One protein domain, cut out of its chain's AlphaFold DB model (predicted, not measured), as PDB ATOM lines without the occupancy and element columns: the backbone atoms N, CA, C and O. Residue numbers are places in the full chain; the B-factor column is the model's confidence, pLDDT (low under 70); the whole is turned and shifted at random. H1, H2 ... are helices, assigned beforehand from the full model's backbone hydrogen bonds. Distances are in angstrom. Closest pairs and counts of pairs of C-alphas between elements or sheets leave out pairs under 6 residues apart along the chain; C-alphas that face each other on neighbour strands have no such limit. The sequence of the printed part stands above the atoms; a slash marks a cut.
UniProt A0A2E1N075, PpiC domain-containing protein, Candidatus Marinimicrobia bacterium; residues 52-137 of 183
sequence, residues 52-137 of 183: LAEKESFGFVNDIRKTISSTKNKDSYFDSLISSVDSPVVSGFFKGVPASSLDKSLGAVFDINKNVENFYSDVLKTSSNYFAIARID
ATOM      1  N   LEU A  52     105.487   3.410  75.367       75.81
ATOM      2  CA  LEU A  52     105.924   2.196  74.678       75.81
ATOM      3  C   LEU A  52     107.402   1.898  74.952       75.81
ATOM      4  O   LEU A  52     107.726   0.792  75.372       75.81
ATOM      5  N   ALA A  53     108.283   2.885  74.788       76.00
ATOM      6  CA  ALA A  53     109.713   2.737  75.042       76.00
ATOM      7  C   ALA A  53     109.998   2.392  76.512       76.00
ATOM      8  O   ALA A  53     110.881   1.586  76.806       76.00
ATOM      9  N   GLU A  54     109.230   2.961  77.444       79.19
ATOM     10  CA  GLU A  54     109.301   2.620  78.861       79.19
ATOM     11  C   GLU A  54     108.870   1.169  79.104       79.19
ATOM     12  O   GLU A  54     109.585   0.427  79.781       79.19
ATOM     13  N   LYS A  55     107.746   0.733  78.520       79.69
ATOM     14  CA  LYS A  55     107.278  -0.660  78.619       79.69
ATOM     15  C   LYS A  55     108.274  -1.651  78.033       79.69
ATOM     16  O   LYS A  55     108.514  -2.688  78.647       79.69
ATOM     17  N   GLU A  56     108.853  -1.348  76.876       82.50
ATOM     18  CA  GLU A  56     109.864  -2.187  76.232       82.50
ATOM     19  C   GLU A  56     111.142  -2.258  77.072       82.50
ATOM     20  O   GLU A  56     111.652  -3.349  77.319       82.50
ATOM     21  N   SER A  57     111.608  -1.120  77.594       79.56
ATOM     22  CA  SER A  57     112.785  -1.060  78.471       79.56
ATOM     23  C   SER A  57     112.566  -1.850  79.762       79.56
ATOM     24  O   SER A  57     113.422  -2.637  80.166       79.56
ATOM     25  N   PHE A  58     111.400  -1.690  80.396       81.38
ATOM     26  CA  PHE A  58     111.023  -2.473  81.569       81.38
ATOM     27  C   PHE A  58     110.942  -3.968  81.243       81.38
ATOM     28  O   PHE A  58     111.475  -4.785  81.992       81.38
ATOM     29  N   GLY A  59     110.303  -4.329  80.126       79.50
ATOM     30  CA  GLY A  59     110.168  -5.710  79.665       79.50
ATOM     31  C   GLY A  59     111.523  -6.376  79.455       79.50
ATOM     32  O   GLY A  59     111.773  -7.440  80.017       79.50
ATOM     33  N   PHE A  60     112.427  -5.699  78.749       82.06
ATOM     34  CA  PHE A  60     113.787  -6.166  78.501       82.06
ATOM     35  C   PHE A  60     114.559  -6.434  79.800       82.06
ATOM     36  O   PHE A  60     115.102  -7.523  79.994       82.06
ATOM     37  N   VAL A  61     114.565  -5.473  80.731       83.31
ATOM     38  CA  VAL A  61     115.254  -5.636  82.021       83.31
ATOM     39  C   VAL A  61     114.595  -6.739  82.857       83.31
ATOM     40  O   VAL A  61     115.280  -7.556  83.470       83.31
ATOM     41  N   ASN A  62     113.267  -6.833  82.849       84.62
ATOM     42  CA  ASN A  62     112.546  -7.889  83.555       84.62
ATOM     43  C   ASN A  62     112.847  -9.284  82.989       84.62
ATOM     44  O   ASN A  62     112.943 -10.250  83.746       84.62
ATOM     45  N   ASP A  63     113.040  -9.407  81.680       83.75
ATOM     46  CA  ASP A  63     113.415 -10.673  81.060       83.75
ATOM     47  C   ASP A  63     114.851 -11.072  81.416       83.75
ATOM     48  O   ASP A  63     115.067 -12.212  81.831       83.75
ATOM     49  N   ILE A  64     115.801 -10.127  81.418       85.00
ATOM     50  CA  ILE A  64     117.153 -10.354  81.962       85.00
ATOM     51  C   ILE A  64     117.075 -10.863  83.404       85.00
ATOM     52  O   ILE A  64     117.733 -11.841  83.764       85.00
ATOM     53  N   ARG A  65     116.226 -10.251  84.237       86.56
ATOM     54  CA  ARG A  65     116.029 -10.677  85.626       86.56
ATOM     55  C   ARG A  65     115.528 -12.114  85.741       86.56
ATOM     56  O   ARG A  65     116.016 -12.870  86.588       86.56
ATOM     57  N   LYS A  66     114.554 -12.506  84.917       85.56
ATOM     58  CA  LYS A  66     114.060 -13.891  84.880       85.56
ATOM     59  C   LYS A  66     115.185 -14.844  84.492       85.56
ATOM     60  O   LYS A  66     115.356 -15.859  85.163       85.56
ATOM     61  N   THR A  67     115.993 -14.483  83.495       84.75
ATOM     62  CA  THR A  67     117.148 -15.279  83.060       84.75
ATOM     63  C   THR A  67     118.179 -15.445  84.169       84.75
ATOM     64  O   THR A  67     118.596 -16.574  84.441       84.75
ATOM     65  N   ILE A  68     118.534 -14.366  84.877       84.12
ATOM     66  CA  ILE A  68     119.391 -14.427  86.074       84.12
ATOM     67  C   ILE A  68     118.769 -15.386  87.097       84.12
ATOM     68  O   ILE A  68     119.437 -16.282  87.600       84.12
ATOM     69  N   SER A  69     117.466 -15.274  87.353       83.25
ATOM     70  CA  SER A  69     116.767 -16.090  88.353       83.25
ATOM     71  C   SER A  69     116.690 -17.580  87.996       83.25
ATOM     72  O   SER A  69     116.676 -18.413  88.904       83.25
ATOM     73  N   SER A  70     116.666 -17.933  86.709       83.75
ATOM     74  CA  SER A  70     116.635 -19.323  86.227       83.75
ATOM     75  C   SER A  70     118.017 -19.951  86.017       83.75
ATOM     76  O   SER A  70     118.129 -21.166  85.867       83.75
ATOM     77  N   THR A  71     119.075 -19.141  85.980       85.31
ATOM     78  CA  THR A  71     120.440 -19.613  85.712       85.31
ATOM     79  C   THR A  71     121.013 -20.342  86.934       85.31
ATOM     80  O   THR A  71     120.800 -19.930  88.071       85.31
ATOM     81  N   LYS A  72     121.752 -21.444  86.729       81.06
ATOM     82  CA  LYS A  72     122.402 -22.183  87.835       81.06
ATOM     83  C   LYS A  72     123.541 -21.392  88.488       81.06
ATOM     84  O   LYS A  72     123.711 -21.480  89.695       81.06
ATOM     85  N   ASN A  73     124.303 -20.637  87.698       84.88
ATOM     86  CA  ASN A  73     125.415 -19.804  88.160       84.88
ATOM     87  C   ASN A  73     125.078 -18.316  87.973       84.88
ATOM     88  O   ASN A  73     125.564 -17.659  87.052       84.88
ATOM     89  N   LYS A  74     124.142 -17.837  88.797       83.25
ATOM     90  CA  LYS A  74     123.537 -16.501  88.681       83.25
ATOM     91  C   LYS A  74     124.574 -15.396  88.801       83.25
ATOM     92  O   LYS A  74     124.566 -14.480  87.989       83.25
ATOM     93  N   ASP A  75     125.485 -15.544  89.758       85.06
ATOM     94  CA  ASP A  75     126.483 -14.528  90.083       85.06
ATOM     95  C   ASP A  75     127.472 -14.344  88.933       85.06
ATOM     96  O   ASP A  75     127.634 -13.233  88.442       85.06
ATOM     97  N   SER A  76     128.018 -15.438  88.392       85.19
ATOM     98  CA  SER A  76     128.921 -15.382  87.236       85.19
ATOM     99  C   SER A  76     128.242 -14.829  85.979       85.19
ATOM    100  O   SER A  76     128.865 -14.085  85.217       85.19
ATOM    101  N   TYR A  77     126.968 -15.165  85.755       84.88
ATOM    102  CA  TYR A  77     126.196 -14.598  84.650       84.88
ATOM    103  C   TYR A  77     125.975 -13.093  84.841       84.88
ATOM    104  O   TYR A  77     126.170 -12.320  83.907       84.88
ATOM    105  N   PHE A  78     125.635 -12.667  86.057       84.56
ATOM    106  CA  PHE A  78     125.452 -11.261  86.396       84.56
ATOM    107  C   PHE A  78     126.750 -10.455  86.252       84.56
ATOM    108  O   PHE A  78     126.747  -9.391  85.636       84.56
ATOM    109  N   ASP A  79     127.876 -10.991  86.723       85.25
ATOM    110  CA  ASP A  79     129.195 -10.366  86.581       85.25
ATOM    111  C   ASP A  79     129.603 -10.242  85.096       85.25
ATOM    112  O   ASP A  79     130.167  -9.231  84.663       85.25
ATOM    113  N   SER A  80     129.255 -11.242  84.278       84.50
ATOM    114  CA  SER A  80     129.448 -11.201  82.820       84.50
ATOM    115  C   SER A  80     128.604 -10.105  82.160       84.50
ATOM    116  O   SER A  80     129.084  -9.407  81.270       84.50
ATOM    117  N   LEU A  81     127.362  -9.907  82.612       83.12
ATOM    118  CA  LEU A  81     126.521  -8.811  82.130       83.12
ATOM    119  C   LEU A  81     127.122  -7.452  82.493       83.12
ATOM    120  O   LEU A  81     127.264  -6.617  81.604       83.12
ATOM    121  N   ILE A  82     127.541  -7.245  83.746       82.25
ATOM    122  CA  ILE A  82     128.172  -5.986  84.178       82.25
ATOM    123  C   ILE A  82     129.407  -5.677  83.326       82.25
ATOM    124  O   ILE A  82     129.553  -4.556  82.853       82.25
ATOM    125  N   SER A  83     130.274  -6.665  83.092       80.56
ATOM    126  CA  SER A  83     131.485  -6.469  82.282       80.56
ATOM    127  C   SER A  83     131.211  -6.202  80.798       80.56
ATOM    128  O   SER A  83     132.035  -5.580  80.134       80.56
ATOM    129  N   SER A  84     130.062  -6.635  80.272       77.56
ATOM    130  CA  SER A  84     129.663  -6.355  78.887       77.56
ATOM    131  C   SER A  84     129.055  -4.964  78.677       77.56
ATOM    132  O   SER A  84     128.935  -4.522  77.534       77.56
ATOM    133  N   VAL A  85     128.658  -4.274  79.753       72.44
ATOM    134  CA  VAL A  85     128.034  -2.951  79.669       72.44
ATOM    135  C   VAL A  85     129.078  -1.871  79.931       72.44
ATOM    136  O   VAL A  85     129.530  -1.667  81.055       72.44
ATOM    137  N   ASP A  86     129.418  -1.125  78.885       59.94
ATOM    138  CA  ASP A  86     130.405  -0.042  78.943       59.94
ATOM    139  C   ASP A  86     129.754   1.280  79.397       59.94
ATOM    140  O   ASP A  86     129.675   2.267  78.665       59.94
ATOM    141  N   SER A  87     129.166   1.272  80.598       61.72
ATOM    142  CA  SER A  87     128.514   2.449  81.188       61.72
ATOM    143  C   SER A  87     128.713   2.496  82.706       61.72
ATOM    144  O   SER A  87     127.783   2.215  83.465       61.72
ATOM    145  N   PRO A  88     129.906   2.897  83.183       56.09
ATOM    146  CA  PRO A  88     130.246   2.907  84.611       56.09
ATOM    147  C   PRO A  88     129.368   3.848  85.452       56.09
ATOM    148  O   PRO A  88     129.363   3.758  86.677       56.09
ATOM    149  N   VAL A  89     128.621   4.752  84.807       52.81
ATOM    150  CA  VAL A  89     127.701   5.698  85.459       52.81
ATOM    151  C   VAL A  89     126.369   5.037  85.840       52.81
ATOM    152  O   VAL A  89     125.746   5.448  86.814       52.81
ATOM    153  N   VAL A  90     125.923   4.022  85.091       57.97
ATOM    154  CA  VAL A  90     124.584   3.411  85.244       57.97
ATOM    155  C   VAL A  90     124.671   1.939  85.656       57.97
ATOM    156  O   VAL A  90     123.801   1.441  86.367       57.97
ATOM    157  N   SER A  91     125.739   1.250  85.258       66.31
ATOM    158  CA  SER A  91     125.993  -0.159  85.551       66.31
ATOM    159  C   SER A  91     127.447  -0.343  85.963       66.31
ATOM    160  O   SER A  91     128.361   0.024  85.228       66.31
ATOM    161  N   GLY A  92     127.682  -0.935  87.127       73.00
ATOM    162  CA  GLY A  92     129.041  -1.126  87.601       73.00
ATOM    163  C   GLY A  92     129.113  -1.910  88.896       73.00
ATOM    164  O   GLY A  92     128.106  -2.186  89.547       73.00
ATOM    165  N   PHE A  93     130.341  -2.264  89.254       78.62
ATOM    166  CA  PHE A  93     130.661  -2.874  90.531       78.62
ATOM    167  C   PHE A  93     131.035  -1.781  91.535       78.62
ATOM    168  O   PHE A  93     132.025  -1.070  91.354       78.62
ATOM    169  N   PHE A  94     130.250  -1.647  92.602       78.62
ATOM    170  CA  PHE A  94     130.465  -0.646  93.645       78.62
ATOM    171  C   PHE A  94     130.988  -1.325  94.912       78.62
ATOM    172  O   PHE A  94     130.316  -2.181  95.483       78.62
ATOM    173  N   LYS A  95     132.178  -0.930  95.380       82.50
ATOM    174  CA  LYS A  95     132.797  -1.475  96.600       82.50
ATOM    175  C   LYS A  95     133.087  -0.368  97.604       82.50
ATOM    176  O   LYS A  95     133.799   0.577  97.280       82.50
ATOM    177  N   GLY A  96     132.563  -0.504  98.825       78.69
ATOM    178  CA  GLY A  96     132.799   0.458  99.912       78.69
ATOM    179  C   GLY A  96     132.205   1.847  99.656       78.69
ATOM    180  O   GLY A  96     132.686   2.837 100.200       78.69
ATOM    181  N   VAL A  97     131.191   1.928  98.796       81.19
ATOM    182  CA  VAL A  97     130.557   3.186  98.403       81.19
ATOM    183  C   VAL A  97     129.461   3.538  99.416       81.19
ATOM    184  O   VAL A  97     128.629   2.679  99.718       81.19
ATOM    185  N   PRO A  98     129.418   4.775  99.948       79.31
ATOM    186  CA  PRO A  98     128.333   5.203 100.822       79.31
ATOM    187  C   PRO A  98     126.970   5.084 100.131       79.31
ATOM    188  O   PRO A  98     126.810   5.494  98.980       79.31
ATOM    189  N   ALA A  99     125.948   4.619 100.853       76.56
ATOM    190  CA  ALA A  99     124.583   4.546 100.320       76.56
ATOM    191  C   ALA A  99     124.072   5.910  99.809       76.56
ATOM    192  O   ALA A  99     123.316   5.971  98.848       76.56
ATOM    193  N   SER A 100     124.546   7.014 100.399       79.44
ATOM    194  CA  SER A 100     124.198   8.383 100.000       79.44
ATOM    195  C   SER A 100     124.724   8.805  98.627       79.44
ATOM    196  O   SER A 100     124.211   9.766  98.062       79.44
ATOM    197  N   SER A 101     125.762   8.145  98.105       81.00
ATOM    198  CA  SER A 101     126.271   8.403  96.749       81.00
ATOM    199  C   SER A 101     125.557   7.596  95.667       81.00
ATOM    200  O   SER A 101     125.821   7.794  94.486       81.00
ATOM    201  N   LEU A 102     124.661   6.692  96.061       78.62
ATOM    202  CA  LEU A 102     123.878   5.880  95.143       78.62
ATOM    203  C   LEU A 102     122.550   6.576  94.835       78.62
ATOM    204  O   LEU A 102     122.079   7.435  95.584       78.62
ATOM    205  N   ASP A 103     121.929   6.185  93.725       82.00
ATOM    206  CA  ASP A 103     120.573   6.624  93.404       82.00
ATOM    207  C   ASP A 103     119.619   6.292  94.566       82.00
ATOM    208  O   ASP A 103     119.694   5.212  95.158       82.00
ATOM    209  N   LYS A 104     118.702   7.210  94.895       82.62
ATOM    210  CA  LYS A 104     117.781   7.050  96.035       82.62
ATOM    211  C   LYS A 104     116.975   5.752  95.962       82.62
ATOM    212  O   LYS A 104     116.728   5.144  97.003       82.62
ATOM    213  N   SER A 105     116.590   5.318  94.759       80.50
ATOM    214  CA  SER A 105     115.856   4.066  94.559       80.50
ATOM    215  C   SER A 105     116.701   2.848  94.940       80.50
ATOM    216  O   SER A 105     116.178   1.898  95.518       80.50
ATOM    217  N   LEU A 106     118.011   2.883  94.671       78.38
ATOM    218  CA  LEU A 106     118.947   1.827  95.067       78.38
ATOM    219  C   LEU A 106     119.198   1.848  96.576       78.38
ATOM    220  O   LEU A 106     119.112   0.808  97.225       78.38
ATOM    221  N   GLY A 107     119.423   3.039  97.140       77.75
ATOM    222  CA  GLY A 107     119.598   3.224  98.580       77.75
ATOM    223  C   GLY A 107     118.431   2.649  99.387       77.75
ATOM    224  O   GLY A 107     118.659   1.891 100.322       77.75
ATOM    225  N   ALA A 108     117.186   2.907  98.970       79.69
ATOM    226  CA  ALA A 108     115.993   2.378  99.636       79.69
ATOM    227  C   ALA A 108     115.922   0.840  99.620       79.69
ATOM    228  O   ALA A 108     115.549   0.221 100.615       79.69
ATOM    229  N   VAL A 109     116.301   0.203  98.509       78.62
ATOM    230  CA  VAL A 109     116.328  -1.265  98.407       78.62
ATOM    231  C   VAL A 109     117.398  -1.859  99.311       78.62
ATOM    232  O   VAL A 109     117.145  -2.867  99.976       78.62
ATOM    233  N   PHE A 110     118.565  -1.224  99.375       76.75
ATOM    234  CA  PHE A 110     119.643  -1.635 100.271       76.75
ATOM    235  C   PHE A 110     119.244  -1.433 101.732       76.75
ATOM    236  O   PHE A 110     119.532  -2.278 102.579       76.75
ATOM    237  N   ASP A 111     118.478  -0.377 102.008       75.75
ATOM    238  CA  ASP A 111     117.966  -0.084 103.337       75.75
ATOM    239  C   ASP A 111     116.871  -1.055 103.822       75.75
ATOM    240  O   ASP A 111     116.655  -1.197 105.027       75.75
ATOM    241  N   ILE A 112     116.161  -1.714 102.910       76.00
ATOM    242  CA  ILE A 112     115.143  -2.719 103.251       76.00
ATOM    243  C   ILE A 112     115.786  -4.102 103.411       76.00
ATOM    244  O   ILE A 112     115.421  -4.856 104.311       76.00
ATOM    245  N   ASN A 113     116.780  -4.431 102.583       75.06
ATOM    246  CA  ASN A 113     117.379  -5.771 102.504       75.06
ATOM    247  C   ASN A 113     118.693  -5.896 103.292       75.06
ATOM    248  O   ASN A 113     119.571  -6.688 102.961       75.06
ATOM    249  N   LYS A 114     118.796  -5.135 104.383       68.88
ATOM    250  CA  LYS A 114     119.979  -4.935 105.238       68.88
ATOM    251  C   LYS A 114     120.683  -6.190 105.745       68.88
ATOM    252  O   LYS A 114     121.859  -6.115 106.082       68.88
ATOM    253  N   ASN A 115     119.955  -7.298 105.844       70.31
ATOM    254  CA  ASN A 115     120.414  -8.547 106.452       70.31
ATOM    255  C   ASN A 115     120.466  -9.705 105.446       70.31
ATOM    256  O   ASN A 115     120.508 -10.864 105.855       70.31
ATOM    257  N   VAL A 116     120.382  -9.412 104.145       73.94
ATOM    258  CA  VAL A 116     120.354 -10.435 103.098       73.94
ATOM    259  C   VAL A 116     121.628 -10.334 102.274       73.94
ATOM    260  O   VAL A 116     121.829  -9.376 101.531       73.94
ATOM    261  N   GLU A 117     122.489 -11.335 102.417       72.81
ATOM    262  CA  GLU A 117     123.651 -11.511 101.548       72.81
ATOM    263  C   GLU A 117     123.216 -12.053 100.182       72.81
ATOM    264  O   GLU A 117     122.277 -12.848 100.084       72.81
ATOM    265  N   ASN A 118     123.918 -11.635  99.127       73.25
ATOM    266  CA  ASN A 118     123.672 -12.037  97.738       73.25
ATOM    267  C   ASN A 118     122.216 -11.814  97.283       73.25
ATOM    268  O   ASN A 118     121.629 -12.616  96.548       73.25
ATOM    269  N   PHE A 119     121.609 -10.717  97.739       81.56
ATOM    270  CA  PHE A 119     120.240 -10.355  97.389       81.56
ATOM    271  C   PHE A 119     120.170  -9.749  95.987       81.56
ATOM    272  O   PHE A 119     120.937  -8.848  95.667       81.56
ATOM    273  N   TYR A 120     119.190 -10.171  95.187       83.69
ATOM    274  CA  TYR A 120     118.872  -9.571  93.891       83.69
ATOM    275  C   TYR A 120     117.566  -8.784  93.982       83.69
ATOM    276  O   TYR A 120     116.529  -9.335  94.355       83.69
ATOM    277  N   SER A 121     117.593  -7.511  93.591       83.56
ATOM    278  CA  SER A 121     116.417  -6.647  93.628       83.56
ATOM    279  C   SER A 121     115.365  -7.012  92.577       83.56
ATOM    280  O   SER A 121     115.632  -7.695  91.581       83.56
ATOM    281  N   ASP A 122     114.151  -6.490  92.770       84.19
ATOM    282  CA  ASP A 122     113.209  -6.292  91.669       84.19
ATOM    283  C   ASP A 122     113.752  -5.318  90.618       84.19
ATOM    284  O   ASP A 122     114.805  -4.710  90.809       84.19
ATOM    285  N   VAL A 123     113.066  -5.208  89.476       85.44
ATOM    286  CA  VAL A 123     113.377  -4.163  88.496       85.44
ATOM    287  C   VAL A 123     112.980  -2.822  89.103       85.44
ATOM    288  O   VAL A 123     111.821  -2.616  89.461       85.44
ATOM    289  N   LEU A 124     113.947  -1.921  89.227       84.50
ATOM    290  CA  LEU A 124     113.785  -0.624  89.873       84.50
ATOM    291  C   LEU A 124     113.851   0.474  88.826       84.50
ATOM    292  O   LEU A 124     114.696   0.428  87.935       84.50
ATOM    293  N   LYS A 125     113.011   1.494  88.979       84.69
ATOM    294  CA  LYS A 125     113.138   2.742  88.229       84.69
ATOM    295  C   LYS A 125     113.997   3.718  89.037       84.69
ATOM    296  O   LYS A 125     113.660   4.067  90.170       84.69
ATOM    297  N   THR A 126     115.133   4.108  88.477       81.62
ATOM    298  CA  THR A 126     116.064   5.085  89.068       81.62
ATOM    299  C   THR A 126     115.525   6.509  88.935       81.62
ATOM    300  O   THR A 126     114.647   6.772  88.108       81.62
ATOM    301  N   SER A 127     116.065   7.451  89.712       77.69
ATOM    302  CA  SER A 127     115.686   8.868  89.600       77.69
ATOM    303  C   SER A 127     116.019   9.473  88.230       77.69
ATOM    304  O   SER A 127     115.320  10.371  87.766       77.69
ATOM    305  N   SER A 128     117.009   8.907  87.536       73.12
ATOM    306  CA  SER A 128     117.389   9.259  86.163       73.12
ATOM    307  C   SER A 128     116.543   8.563  85.082       73.12
ATOM    308  O   SER A 128     116.916   8.575  83.913       73.12
ATOM    309  N   ASN A 129     115.402   7.961  85.443       75.19
ATOM    310  CA  ASN A 129     114.451   7.312  84.528       75.19
ATOM    311  C   ASN A 129     114.993   6.068  83.787       75.19
ATOM    312  O   ASN A 129     114.430   5.660  82.773       75.19
ATOM    313  N   TYR A 130     116.048   5.436  84.304       80.44
ATOM    314  CA  TYR A 130     116.537   4.137  83.828       80.44
ATOM    315  C   TYR A 130     115.979   2.993  84.671       80.44
ATOM    316  O   TYR A 130     115.785   3.155  85.880       80.44
ATOM    317  N   PHE A 131     115.791   1.827  84.052       84.38
ATOM    318  CA  PHE A 131     115.490   0.588  84.764       84.38
ATOM    319  C   PHE A 131     116.773  -0.157  85.119       84.38
ATOM    320  O   PHE A 131     117.642  -0.333  84.268       84.38
ATOM    321  N   ALA A 132     116.875  -0.608  86.364       81.62
ATOM    322  CA  ALA A 132     118.052  -1.290  86.879       81.62
ATOM    323  C   ALA A 132     117.676  -2.510  87.726       81.62
ATOM    324  O   ALA A 132     116.593  -2.580  88.312       81.62
ATOM    325  N   ILE A 133     118.610  -3.455  87.803       84.06
ATOM    326  CA  ILE A 133     118.603  -4.574  88.746       84.06
ATOM    327  C   ILE A 133     119.882  -4.445  89.561       84.06
ATOM    328  O   ILE A 133     120.958  -4.263  88.990       84.06
ATOM    329  N   ALA A 134     119.772  -4.548  90.878       84.06
ATOM    330  CA  ALA A 134     120.906  -4.480  91.780       84.06
ATOM    331  C   ALA A 134     121.116  -5.817  92.487       84.06
ATOM    332  O   ALA A 134     120.153  -6.486  92.869       84.06
ATOM    333  N   ARG A 135     122.388  -6.170  92.687       86.12
ATOM    334  CA  ARG A 135     122.809  -7.254  93.572       86.12
ATOM    335  C   ARG A 135     123.493  -6.650  94.794       86.12
ATOM    336  O   ARG A 135     124.336  -5.768  94.646       86.12
ATOM    337  N   ILE A 136     123.110  -7.100  95.982       84.44
ATOM    338  CA  ILE A 136     123.748  -6.731  97.243       84.44
ATOM    339  C   ILE A 136     124.629  -7.891  97.673       84.44
ATOM    340  O   ILE A 136     124.115  -8.949  98.029       84.44
ATOM    341  N   ASP A 137     125.939  -7.668  97.685       83.25
ATOM    342  CA  ASP A 137     126.894  -8.667  98.169       83.25
ATOM    343  C   ASP A 137     127.067  -8.543  99.687       83.25
ATOM    344  O   ASP A 137     126.947  -9.517 100.420       83.25
TER     345      ASP A 137
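AT A GLANCE: This is residues 52 to 137 of the 183 residues of the protein "PpiC domain-containing protein" of Candidatus Marinimicrobia bacterium (UniProt A0A2E1N075). A long helix, H1, and a shorter one, H2, meet at their linked ends as a V, and a folded-back stretch at the end of the printed part, residues 119 to 136, runs between H1 and H3, which sits on the far side of it from H1. That stretch is a loose hairpin with short antiparallel pairings, residues 119 to 120 with 135 to 136 and residues 124 to 125 with 131 to 132, while residues 84 to 89 stick out. The printed part has 86 residues, with three named helices in the order H1, H2, H3 and no named strand; its class is all helix, though under half of its residues, 39, are in named elements. It is compact, with a radius of gyration of the C-alphas of 12.8 A, and rounded, spanning 32 by 31 by 25 A.

HOW THE PARTS SIT: H1, residues 52 to 70, and H2, residues 74 to 84, only just touch, and only at the corner by their tight link, with 3 pairs of C-alphas within 8 A. H1 does so with residue 68 alone; the closest C-alphas, those of Ile 68 and Lys 74, are 5.3 A apart. Their lines stand at a steep tilt of 44 degrees, opposite ways. H3, residues 104 to 112, is apart from H1 and from H2. In H1, H2 and H3 every O i to N i+4 pair is within hydrogen-bond range.

IN THESE COORDINATES: H1 begins at C-alpha 52, (105.924, 2.196, 74.678), and is 26.7 A long. H2 measures 15.4 A. H3 measures 12.4 A and ends at C-alpha 112, (115.143, -2.719, 103.251).

THE WHOLE: The C-alphas farthest apart, those of Leu 52 and Gly 96, are 36.9 A apart. The printed part has no cut. The link from H2 to H3, 19 residues, is long. Mean pLDDT of the printed part is 79.2; residues 86 to 91 and residue 114 are under 70.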